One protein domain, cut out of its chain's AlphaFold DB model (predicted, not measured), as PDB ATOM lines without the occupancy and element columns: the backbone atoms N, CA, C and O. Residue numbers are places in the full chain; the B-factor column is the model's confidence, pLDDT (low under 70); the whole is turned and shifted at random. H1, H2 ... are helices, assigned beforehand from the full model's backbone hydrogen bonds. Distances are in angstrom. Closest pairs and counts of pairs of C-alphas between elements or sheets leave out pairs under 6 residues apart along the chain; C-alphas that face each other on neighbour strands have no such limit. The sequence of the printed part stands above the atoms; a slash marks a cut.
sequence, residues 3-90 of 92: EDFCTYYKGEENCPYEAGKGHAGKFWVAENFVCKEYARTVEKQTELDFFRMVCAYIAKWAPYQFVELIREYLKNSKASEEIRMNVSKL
ATOM      1  N   GLU A   3     157.943 192.675 227.521       80.38
ATOM      2  CA  GLU A   3     156.851 192.950 226.581       80.38
ATOM      3  C   GLU A   3     155.534 193.365 227.262       80.38
ATOM      4  O   GLU A   3     154.733 194.092 226.672       80.38
ATOM      5  N   ASP A   4     155.331 192.992 228.528       85.94
ATOM      6  CA  ASP A   4     154.158 193.388 229.310       85.94
ATOM      7  C   ASP A   4     154.091 194.918 229.489       85.94
ATOM      8  O   ASP A   4     152.995 195.492 229.491       85.94
ATOM      9  N   PHE A   5     155.249 195.592 229.539       89.94
ATOM     10  CA  PHE A   5     155.367 197.055 229.614       89.94
ATOM     11  C   PHE A   5     155.288 197.734 228.242       89.94
ATOM     12  O   PHE A   5     154.879 198.892 228.157       89.94
ATOM     13  N   CYS A   6     155.636 197.011 227.175       93.75
ATOM     14  CA  CYS A   6     155.638 197.512 225.807       93.75
ATOM     15  C   CYS A   6     154.174 197.849 225.358       93.75
ATOM     16  O   CYS A   6     153.222 197.052 225.477       93.75
ATOM     17  N   THR A   7     153.946 199.082 224.886       95.38
ATOM     18  CA  THR A   7     152.661 199.598 224.374       95.38
ATOM     19  C   THR A   7     152.520 199.381 222.875       95.38
ATOM     20  O   THR A   7     151.440 198.981 222.437       95.38
ATOM     21  N   TYR A   8     153.585 199.603 222.117       95.38
ATOM     22  CA  TYR A   8     153.642 199.508 220.663       95.38
ATOM     23  C   TYR A   8     154.221 198.164 220.215       95.38
ATOM     24  O   TYR A   8     153.653 197.539 219.331       95.38
ATOM     25  N   TYR A   9     155.302 197.690 220.840       95.19
ATOM     26  CA  TYR A   9     155.921 196.396 220.549       95.19
ATOM     27  C   TYR A   9     155.179 195.244 221.245       95.19
ATOM     28  O   TYR A   9     154.948 195.308 222.453       95.19
ATOM     29  N   LYS A  10     154.809 194.185 220.511       93.12
ATOM     30  CA  LYS A  10     154.095 192.998 221.041       93.12
ATOM     31  C   LYS A  10     154.783 191.672 220.718       93.12
ATOM     32  O   LYS A  10     154.131 190.632 220.713       93.12
ATOM     33  N   GLY A  11     156.078 191.703 220.416       91.62
ATOM     34  CA  GLY A  11     156.821 190.503 220.031       91.62
ATOM     35  C   GLY A  11     156.878 190.269 218.519       91.62
ATOM     36  O   GLY A  11     157.496 189.298 218.084       91.62
ATOM     37  N   GLU A  12     156.297 191.153 217.698       93.88
ATOM     38  CA  GLU A  12     156.309 190.989 216.243       93.88
ATOM     39  C   GLU A  12     157.742 190.998 215.685       93.88
ATOM     40  O   GLU A  12     158.661 191.612 216.237       93.88
ATOM     41  N   GLU A  13     157.953 190.311 214.565       91.00
ATOM     42  CA  GLU A  13     159.252 190.314 213.885       91.00
ATOM     43  C   GLU A  13     159.504 191.641 213.158       91.00
ATOM     44  O   GLU A  13     160.612 192.171 213.195       91.00
ATOM     45  N   ASN A  14     158.452 192.207 212.561       91.69
ATOM     46  CA  ASN A  14     158.499 193.436 211.780       91.69
ATOM     47  C   ASN A  14     157.555 194.490 212.362       91.69
ATOM     48  O   ASN A  14     156.493 194.161 212.888       91.69
ATOM     49  N   CYS A  15     157.932 195.763 212.221       93.44
ATOM     50  CA  CYS A  15     157.097 196.886 212.635       93.44
ATOM     51  C   CYS A  15     155.786 196.897 211.823       93.44
ATOM     52  O   CYS A  15     155.851 197.020 210.598       93.44
ATOM     53  N   PRO A  16     154.606 196.814 212.466       93.88
ATOM     54  CA  PRO A  16     153.324 196.803 211.761       93.88
ATOM     55  C   PRO A  16     152.859 198.206 211.335       93.88
ATOM     56  O   PRO A  16     151.853 198.341 210.641       93.88
ATOM     57  N   TYR A  17     153.552 199.264 211.768       92.75
ATOM     58  CA  TYR A  17     153.168 200.644 211.490       92.75
ATOM     59  C   TYR A  17     153.736 201.127 210.153       92.75
ATOM     60  O   TYR A  17     154.937 201.030 209.900       92.75
ATOM     61  N   GLU A  18     152.872 201.712 209.323       86.38
ATOM     62  CA  GLU A  18     153.270 202.319 208.053       86.38
ATOM     63  C   GLU A  18     154.235 203.498 208.260       86.38
ATOM     64  O   GLU A  18     154.046 204.354 209.132       86.38
ATOM     65  N   ALA A  19     155.258 203.578 207.409       79.00
ATOM     66  CA  ALA A  19     156.195 204.692 207.416       79.00
ATOM     67  C   ALA A  19     155.479 206.025 207.121       79.00
ATOM     68  O   ALA A  19     154.624 206.112 206.243       79.00
ATOM     69  N   GLY A  20     155.848 207.083 207.850       73.12
ATOM     70  CA  GLY A  20     155.311 208.435 207.652       73.12
ATOM     71  C   GLY A  20     153.960 208.714 208.322       73.12
ATOM     72  O   GLY A  20     153.525 209.863 208.323       73.12
ATOM     73  N   LYS A  21     153.314 207.718 208.947       77.44
ATOM     74  CA  LYS A  21     152.085 207.921 209.731       77.44
ATOM     75  C   LYS A  21     152.385 208.049 211.227       77.44
ATOM     76  O   LYS A  21     152.315 207.081 211.981       77.44
ATOM     77  N   GLY A  22     152.692 209.274 211.654       86.50
ATOM     78  CA  GLY A  22     152.917 209.619 213.063       86.50
ATOM     79  C   GLY A  22     154.156 208.954 213.676       86.50
ATOM     80  O   GLY A  22     155.065 208.512 212.972       86.50
ATOM     81  N   HIS A  23     154.198 208.894 215.009       93.50
ATOM     82  CA  HIS A  23     155.378 208.440 215.755       93.50
ATOM     83  C   HIS A  23     155.307 206.978 216.223       93.50
ATOM     84  O   HIS A  23     156.298 206.455 216.730       93.50
ATOM     85  N   ALA A  24     154.184 206.285 216.004       94.50
ATOM     86  CA  ALA A  24     153.958 204.926 216.502       94.50
ATOM     87  C   ALA A  24     155.045 203.933 216.062       94.50
ATOM     88  O   ALA A  24     155.570 203.193 216.888       94.50
ATOM     89  N   GLY A  25     155.467 203.975 214.793       94.38
ATOM     90  CA  GLY A  25     156.560 203.125 214.311       94.38
ATOM     91  C   GLY A  25     157.905 203.428 214.979       94.38
ATOM     92  O   GLY A  25     158.699 202.526 215.218       94.38
ATOM     93  N   LYS A  26     158.166 204.688 215.344       93.81
ATOM     94  CA  LYS A  26     159.389 205.072 216.068       93.81
ATOM     95  C   LYS A  26     159.337 204.625 217.528       93.81
ATOM     96  O   LYS A  26     160.341 204.131 218.037       93.81
ATOM     97  N   PHE A  27     158.180 204.739 218.175       96.06
ATOM     98  CA  PHE A  27     157.977 204.205 219.522       96.06
ATOM     99  C   PHE A  27     158.078 202.678 219.547       96.06
ATOM    100  O   PHE A  27     158.743 202.145 220.428       96.06
ATOM    101  N   TRP A  28     157.540 201.989 218.534       96.06
ATOM    102  CA  TRP A  28     157.721 200.547 218.351       96.06
ATOM    103  C   TRP A  28     159.202 200.169 218.286       96.06
ATOM    104  O   TRP A  28     159.616 199.254 218.985       96.06
ATOM    105  N   VAL A  29     160.024 200.893 217.514       94.69
ATOM    106  CA  VAL A  29     161.472 200.615 217.422       94.69
ATOM    107  C   VAL A  29     162.173 200.832 218.764       94.69
ATOM    108  O   VAL A  29     163.013 200.021 219.152       94.69
ATOM    109  N   ALA A  30     161.829 201.903 219.482       95.81
ATOM    110  CA  ALA A  30     162.415 202.185 220.787       95.81
ATOM    111  C   ALA A  30     162.070 201.086 221.805       95.81
ATOM    112  O   ALA A  30     162.950 200.564 222.484       95.81
ATOM    113  N   GLU A  31     160.801 200.687 221.865       96.19
ATOM    114  CA  GLU A  31     160.341 199.589 222.708       96.19
ATOM    115  C   GLU A  31     160.953 198.245 222.309       96.19
ATOM    116  O   GLU A  31     161.435 197.527 223.176       96.19
ATOM    117  N   ASN A  32     161.005 197.927 221.014       94.88
ATOM    118  CA  ASN A  32     161.629 196.715 220.487       94.88
ATOM    119  C   ASN A  32     163.096 196.611 220.917       94.88
ATOM    120  O   ASN A  32     163.504 195.579 221.444       94.88
ATOM    121  N   PHE A  33     163.869 197.691 220.767       93.06
ATOM    122  CA  PHE A  33     165.256 197.737 221.223       93.06
ATOM    123  C   PHE A  33     165.367 197.456 222.726       93.06
ATOM    124  O   PHE A  33     166.220 196.676 223.149       93.06
ATOM    125  N   VAL A  34     164.499 198.055 223.546       93.25
ATOM    126  CA  VAL A  34     164.549 197.853 224.999       93.25
ATOM    127  C   VAL A  34     164.113 196.434 225.387       93.25
ATOM    128  O   VAL A  34     164.811 195.778 226.160       93.25
ATOM    129  N   CYS A  35     163.003 195.949 224.821       91.06
ATOM    130  CA  CYS A  35     162.421 194.630 225.076       91.06
ATOM    131  C   CYS A  35     163.340 193.485 224.551       91.06
ATOM    132  O   CYS A  35     163.389 192.431 225.182       91.06
ATOM    133  N   LYS A  36     164.111 193.670 223.458       88.00
ATOM    134  CA  LYS A  36     164.988 192.625 222.872       88.00
ATOM    135  C   LYS A  36     166.475 192.763 223.170       88.00
ATOM    136  O   LYS A  36     167.109 191.771 223.518       88.00
ATOM    137  N   GLU A  37     167.049 193.945 222.977       84.19
ATOM    138  CA  GLU A  37     168.502 194.131 223.033       84.19
ATOM    139  C   GLU A  37     168.937 194.553 224.433       84.19
ATOM    140  O   GLU A  37     169.761 193.886 225.055       84.19
ATOM    141  N   TYR A  38     168.330 195.607 224.982       82.69
ATOM    142  CA  TYR A  38     168.710 196.095 226.308       82.69
ATOM    143  C   TYR A  38     168.409 195.071 227.408       82.69
ATOM    144  O   TYR A  38     169.259 194.829 228.264       82.69
ATOM    145  N   ALA A  39     167.251 194.407 227.347       81.50
ATOM    146  CA  ALA A  39     166.866 193.353 228.284       81.50
ATOM    147  C   ALA A  39     167.886 192.202 228.394       81.50
ATOM    148  O   ALA A  39     167.949 191.547 229.429       81.50
ATOM    149  N   ARG A  40     168.707 191.959 227.360       81.62
ATOM    150  CA  ARG A  40     169.782 190.947 227.392       81.62
ATOM    151  C   ARG A  40     171.039 191.415 228.121       81.62
ATOM    152  O   ARG A  40     171.874 190.592 228.473       81.62
ATOM    153  N   THR A  41     171.200 192.723 228.295       82.56
ATOM    154  CA  THR A  41     172.411 193.333 228.868       82.56
ATOM    155  C   THR A  41     172.295 193.628 230.360       82.56
ATOM    156  O   THR A  41     173.294 193.961 230.991       82.56
ATOM    157  N   VAL A  42     171.097 193.505 230.933       79.88
ATOM    158  CA  VAL A  42     170.826 193.808 232.341       79.88
ATOM    159  C   VAL A  42     170.331 192.569 233.076       79.88
ATOM    160  O   VAL A  42     169.466 191.852 232.585       79.88
ATOM    161  N   GLU A  43     170.853 192.326 234.282       76.25
ATOM    162  CA  GLU A  43     170.444 191.181 235.113       76.25
ATOM    163  C   GLU A  43     168.984 191.294 235.581       76.25
ATOM    164  O   GLU A  43     168.286 190.292 235.736       76.25
ATOM    165  N   LYS A  44     168.511 192.526 235.803       79.69
ATOM    166  CA  LYS A  44     167.134 192.826 236.193       79.69
ATOM    167  C   LYS A  44     166.738 194.198 235.665       79.69
ATOM    168  O   LYS A  44     167.397 195.186 235.965       79.69
ATOM    169  N   GLN A  45     165.637 194.259 234.924       80.19
ATOM    170  CA  GLN A  45     165.037 195.516 234.485       80.19
ATOM    171  C   GLN A  45     163.745 195.757 235.267       80.19
ATOM    172  O   GLN A  45     162.856 194.903 235.293       80.19
ATOM    173  N   THR A  46     163.649 196.908 235.928       90.62
ATOM    174  CA  THR A  46     162.395 197.353 236.546       90.62
ATOM    175  C   THR A  46     161.509 198.061 235.522       90.62
ATOM    176  O   THR A  46     161.978 198.483 234.465       90.62
ATOM    177  N   GLU A  47     160.225 198.237 235.839       92.12
ATOM    178  CA  GLU A  47     159.318 199.048 235.015       92.12
ATOM    179  C   GLU A  47     159.871 200.473 234.815       92.12
ATOM    180  O   GLU A  47     159.884 200.996 233.701       92.12
ATOM    181  N   LEU A  48     160.422 201.082 235.870       93.06
ATOM    182  CA  LEU A  48     161.042 202.403 235.784       93.06
ATOM    183  C   LEU A  48     162.236 202.420 234.823       93.06
ATOM    184  O   LEU A  48     162.357 203.344 234.018       93.06
ATOM    185  N   ASP A  49     163.097 201.403 234.877       92.00
ATOM    186  CA  ASP A  49     164.252 201.302 233.979       92.00
ATOM    187  C   ASP A  49     163.817 201.114 232.528       92.00
ATOM    188  O   ASP A  49     164.398 201.724 231.631       92.00
ATOM    189  N   PHE A  50     162.764 200.328 232.291       94.69
ATOM    190  CA  PHE A  50     162.176 200.172 230.966       94.69
ATOM    191  C   PHE A  50     161.773 201.531 230.379       94.69
ATOM    192  O   PHE A  50     162.262 201.919 229.315       94.69
ATOM    193  N   PHE A  51     160.947 202.303 231.091       96.38
ATOM    194  CA  PHE A  51     160.477 203.594 230.585       96.38
ATOM    195  C   PHE A  51     161.598 204.629 230.459       96.38
ATOM    196  O   PHE A  51     161.610 205.385 229.485       96.38
ATOM    197  N   ARG A  52     162.572 204.638 231.379       95.44
ATOM    198  CA  ARG A  52     163.774 205.478 231.262       95.44
ATOM    199  C   ARG A  52     164.564 205.153 230.004       95.44
ATOM    200  O   ARG A  52     164.949 206.068 229.284       95.44
ATOM    201  N   MET A  53     164.767 203.873 229.708       95.00
ATOM    202  CA  MET A  53     165.529 203.462 228.533       95.00
ATOM    203  C   MET A  53     164.805 203.759 227.226       95.00
ATOM    204  O   MET A  53     165.447 204.227 226.285       95.00
ATOM    205  N   VAL A  54     163.481 203.577 227.168       96.81
ATOM    206  CA  VAL A  54     162.711 203.988 225.986       96.81
ATOM    207  C   VAL A  54     162.808 205.501 225.787       96.81
ATOM    208  O   VAL A  54     163.095 205.958 224.683       96.81
ATOM    209  N   CYS A  55     162.660 206.292 226.850       97.12
ATOM    210  CA  CYS A  55     162.769 207.749 226.766       97.12
ATOM    211  C   CYS A  55     164.188 208.219 226.405       97.12
ATOM    212  O   CYS A  55     164.342 209.154 225.623       97.12
ATOM    213  N   ALA A  56     165.230 207.542 226.892       95.88
ATOM    214  CA  ALA A  56     166.614 207.809 226.510       95.88
ATOM    215  C   ALA A  56     166.859 207.499 225.028       95.88
ATOM    216  O   ALA A  56     167.509 208.279 224.330       95.88
ATOM    217  N   TYR A  57     166.289 206.398 224.527       95.75
ATOM    218  CA  TYR A  57     166.298 206.098 223.100       95.75
ATOM    219  C   TYR A  57     165.588 207.207 222.317       95.75
ATOM    220  O   TYR A  57     166.146 207.703 221.338       95.75
ATOM    221  N   ILE A  58     164.409 207.650 222.783       96.56
ATOM    222  CA  ILE A  58     163.651 208.748 222.170       96.56
ATOM    223  C   ILE A  58     164.490 210.026 222.071       96.56
ATOM    224  O   ILE A  58     164.616 210.613 220.995       96.56
ATOM    225  N   ALA A  59     165.131 210.404 223.175       96.25
ATOM    226  CA  ALA A  59     165.985 211.580 223.241       96.25
ATOM    227  C   ALA A  59     167.176 211.524 222.284       96.25
ATOM    228  O   ALA A  59     167.561 212.544 221.716       96.25
ATOM    229  N   LYS A  60     167.733 210.331 222.054       94.06
ATOM    230  CA  LYS A  60     168.866 210.153 221.147       94.06
ATOM    231  C   LYS A  60     168.487 210.303 219.673       94.06
ATOM    232  O   LYS A  60     169.275 210.865 218.917       94.06
ATOM    233  N   TRP A  61     167.331 209.793 219.238       91.19
ATOM    234  CA  TRP A  61     166.956 209.866 217.815       91.19
ATOM    235  C   TRP A  61     166.337 211.210 217.417       91.19
ATOM    236  O   TRP A  61     166.463 211.603 216.259       91.19
ATOM    237  N   ALA A  62     165.695 211.916 218.356       92.62
ATOM    238  CA  ALA A  62     165.052 213.209 218.119       92.62
ATOM    239  C   ALA A  62     165.540 214.290 219.108       92.62
ATOM    240  O   ALA A  62     164.745 214.828 219.882       92.62
ATOM    241  N   PRO A  63     166.834 214.660 219.083       92.75
ATOM    242  CA  PRO A  63     167.458 215.499 220.113       92.75
ATOM    243  C   PRO A  63     166.881 216.916 220.232       92.75
ATOM    244  O   PRO A  63     167.070 217.568 221.252       92.75
ATOM    245  N   TYR A  64     166.161 217.400 219.218       94.38
ATOM    246  CA  TYR A  64     165.544 218.732 219.222       94.38
ATOM    247  C   TYR A  64     164.046 218.718 219.554       94.38
ATOM    248  O   TYR A  64     163.460 219.774 219.760       94.38
ATOM    249  N   GLN A  65     163.419 217.538 219.595       94.88
ATOM    250  CA  GLN A  65     161.969 217.374 219.783       94.88
ATOM    251  C   GLN A  65     161.634 216.361 220.885       94.88
ATOM    252  O   GLN A  65     160.471 216.014 221.095       94.88
ATOM    253  N   PHE A  66     162.642 215.868 221.611       95.69
ATOM    254  CA  PHE A  66     162.465 214.759 222.542       95.69
ATOM    255  C   PHE A  66     161.481 215.063 223.665       95.69
ATOM    256  O   PHE A  66     160.785 214.154 224.095       95.69
ATOM    257  N   VAL A  67     161.391 216.310 224.133       96.44
ATOM    258  CA  VAL A  67     160.462 216.683 225.211       96.44
ATOM    259  C   VAL A  67     159.019 216.397 224.796       96.44
ATOM    260  O   VAL A  67     158.275 215.758 225.537       96.44
ATOM    261  N   GLU A  68     158.628 216.826 223.597       96.00
ATOM    262  CA  GLU A  68     157.278 216.616 223.067       96.00
ATOM    263  C   GLU A  68     157.017 215.134 222.789       96.00
ATOM    264  O   GLU A  68     155.981 214.603 223.187       96.00
ATOM    265  N   LEU A  69     157.994 214.441 222.201       96.75
ATOM    266  CA  LEU A  69     157.883 213.020 221.869       96.75
ATOM    267  C   LEU A  69     157.844 212.117 223.106       96.75
ATOM    268  O   LEU A  69     157.096 211.145 223.128       96.75
ATOM    269  N   ILE A  70     158.611 212.431 224.153       97.50
ATOM    270  CA  ILE A  70     158.565 211.714 225.433       97.50
ATOM    271  C   ILE A  70     157.218 211.949 226.112       97.50
ATOM    272  O   ILE A  70     156.628 210.997 226.617       97.50
ATOM    273  N   ARG A  71     156.689 213.181 226.095       97.12
ATOM    274  CA  ARG A  71     155.342 213.463 226.620       97.12
ATOM    275  C   ARG A  71     154.275 212.671 225.877       97.12
ATOM    276  O   ARG A  71     153.420 212.066 226.517       97.12
ATOM    277  N   GLU A  72     154.330 212.651 224.548       96.88
ATOM    278  CA  GLU A  72     153.415 211.864 223.720       96.88
ATOM    279  C   GLU A  72     153.526 210.368 224.034       96.88
ATOM    280  O   GLU A  72     152.512 209.710 224.276       96.88
ATOM    281  N   TYR A  73     154.750 209.842 224.088       97.56
ATOM    282  CA  TYR A  73     155.000 208.442 224.405       97.56
ATOM    283  C   TYR A  73     154.448 208.074 225.785       97.56
ATOM    284  O   TYR A  73     153.629 207.165 225.883       97.56
ATOM    285  N   LEU A  74     154.829 208.803 226.840       97.25
ATOM    286  CA  LEU A  74     154.388 208.544 228.214       97.25
ATOM    287  C   LEU A  74     152.871 208.668 228.378       97.25
ATOM    288  O   LEU A  74     152.267 207.877 229.099       97.25
ATOM    289  N   LYS A  75     152.240 209.632 227.696       96.50
ATOM    290  CA  LYS A  75     150.781 209.805 227.719       96.50
ATOM    291  C   LYS A  75     150.058 208.574 227.172       96.50
ATOM    292  O   LYS A  75     149.056 208.153 227.750       96.50
ATOM    293  N   ASN A  76     150.565 208.025 226.071       96.06
ATOM    294  CA  ASN A  76     149.951 206.905 225.361       96.06
ATOM    295  C   ASN A  76     150.449 205.536 225.849       96.06
ATOM    296  O   ASN A  76     149.914 204.510 225.429       96.06
ATOM    297  N   SER A  77     151.465 205.495 226.713       96.06
ATOM    298  CA  SER A  77     152.032 204.247 227.204       96.06
ATOM    299  C   SER A  77     151.261 203.667 228.393       96.06
ATOM    300  O   SER A  77     150.411 204.317 229.006       96.06
ATOM    301  N   LYS A  78     151.609 202.426 228.748       94.81
ATOM    302  CA  LYS A  78     151.117 201.734 229.946       94.81
ATOM    303  C   LYS A  78     151.713 202.257 231.262       94.81
ATOM    304  O   LYS A  78     151.337 201.748 232.311       94.81
ATOM    305  N   ALA A  79     152.628 203.232 231.223       95.19
ATOM    306  CA  ALA A  79     153.276 203.759 232.423       95.19
ATOM    307  C   ALA A  79     152.241 204.261 233.436       95.19
ATOM    308  O   ALA A  79     151.360 205.051 233.077       95.19
ATOM    309  N   SER A  80     152.391 203.860 234.699       95.75
ATOM    310  CA  SER A  80     151.617 204.424 235.807       95.75
ATOM    311  C   SER A  80     151.929 205.913 236.007       95.75
ATOM    312  O   SER A  80     152.964 206.413 235.559       95.75
ATOM    313  N   GLU A  81     151.056 206.635 236.714       96.44
ATOM    314  CA  GLU A  81     151.274 208.062 236.993       96.44
ATOM    315  C   GLU A  81     152.583 208.307 237.758       96.44
ATOM    316  O   GLU A  81     153.344 209.215 237.431       96.44
ATOM    317  N   GLU A  82     152.909 207.429 238.710       96.75
ATOM    318  CA  GLU A  82     154.174 207.482 239.440       96.75
ATOM    319  C   GLU A  82     155.378 207.368 238.495       96.75
ATOM    320  O   GLU A  82     156.324 208.156 238.587       96.75
ATOM    321  N   ILE A  83     155.346 206.423 237.551       96.69
ATOM    322  CA  ILE A  83     156.413 206.264 236.560       96.69
ATOM    323  C   ILE A  83     156.496 207.495 235.656       96.69
ATOM    324  O   ILE A  83     157.590 208.022 235.448       96.69
ATOM    325  N   ARG A  84     155.359 208.004 235.165       96.94
ATOM    326  CA  ARG A  84     155.308 209.208 234.318       96.94
ATOM    327  C   ARG A  84     155.949 210.400 235.016       96.94
ATOM    328  O   ARG A  84     156.795 211.063 234.415       96.94
ATOM    329  N   MET A  85     155.625 210.635 236.286       95.56
ATOM    330  CA  MET A  85     156.230 211.703 237.086       95.56
ATOM    331  C   MET A  85     157.736 211.494 237.288       95.56
ATOM    332  O   MET A  85     158.511 212.440 237.155       95.56
ATOM    333  N   ASN A  86     158.170 210.270 237.605       96.38
ATOM    334  CA  ASN A  86     159.584 209.972 237.847       96.38
ATOM    335  C   ASN A  86     160.449 210.120 236.592       96.38
ATOM    336  O   ASN A  86     161.562 210.637 236.676       96.38
ATOM    337  N   VAL A  87     159.954 209.673 235.437       95.94
ATOM    338  CA  VAL A  87     160.669 209.787 234.160       95.94
ATOM    339  C   VAL A  87     160.690 211.238 233.686       95.94
ATOM    340  O   VAL A  87     161.744 211.716 233.280       95.94
ATOM    341  N   SER A  88     159.567 211.959 233.790       94.62
ATOM    342  CA  SER A  88     159.455 213.350 233.321       94.62
ATOM    343  C   SER A  88     160.515 214.270 233.933       94.62
ATOM    344  O   SER A  88     161.160 215.002 233.192       94.62
ATOM    345  N   LYS A  89     160.795 214.128 235.239       95.56
ATOM    346  CA  LYS A  89     161.821 214.904 235.970       95.56
ATOM    347  C   LYS A  89     163.232 214.846 235.365       95.56
ATOM    348  O   LYS A  89     164.069 215.670 235.714       95.56
ATOM    349  N   LEU A  90     163.528 213.852 234.524       93.38
ATOM    350  CA  LEU A  90     164.828 213.714 233.858       93.38
ATOM    351  C   LEU A  90     164.926 214.531 232.565       93.38
ATOM    352  O   LEU A  90     166.029 214.740 232.068       93.38
TER     353      LEU A  90
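Overview. This is residues 3 to 90 of the 92 residues of an uncharacterized protein of Fibrobacter sp. UWT1 (UniProt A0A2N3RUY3). H2 is the middle of a small, rounded helical body, with H1 crossing it steeply and H3 and H4, nearly antiparallel, packed on it. Before H1, residues 3 to 23 form a long stretch with no named element that loops along H1. The printed part has 88 residues with four named helices, H1 to H4 in that order, and no named strand; its class is all helix. It is compact, with a radius of gyration of the C-alphas of 12.2 A and spans of 31 by 29 by 21 A.

Arrangement. After residues 3 to 23 comes H1, residues 24 to 36. It touches the hub H2, residues 47 to 61, at a steep tilt of 54 degrees, opposite ways; their closest C-alphas, of Ala 30 and Val 54, are 5.5 A apart. H3, residues 66 to 76, forms a helical hairpin with H2, at a steep tilt of 40 degrees. H2 touches H3 with residues 55 to 59 alone, and the closest C-alphas, of Ala 59 and Phe 66, are 4.8 A apart. H4, residues 81 to 88, touches H2 the same way at 36 degrees, only just a steep tilt; the C-alphas of Arg 52 and Val 87, the closest, are 6.1 A apart. H3 and H4 are close but not clearly touching, at a shallow tilt of 12 degrees, opposite ways. H1 and H4 are apart. In H1, H2, H3 and H4 every O i to N i+4 pair is within hydrogen-bond range.

Along the chain. H1 begins at C-alpha 24 (153.958, 204.926, 216.502) and is 17.7 A long. H2 measures 21.7 A, H3 15.0 A. H4 ends at C-alpha 88 (159.455, 213.350, 233.321).

Size, cuts and confidence. The C-alphas of Gly 20 and Glu 43 are the farthest apart, at 35.8 A. The printed part has no cut. The links H2 to H3 and H3 to H4 are tight, and H1 to H2 is short. No printed residue is under pLDDT 70.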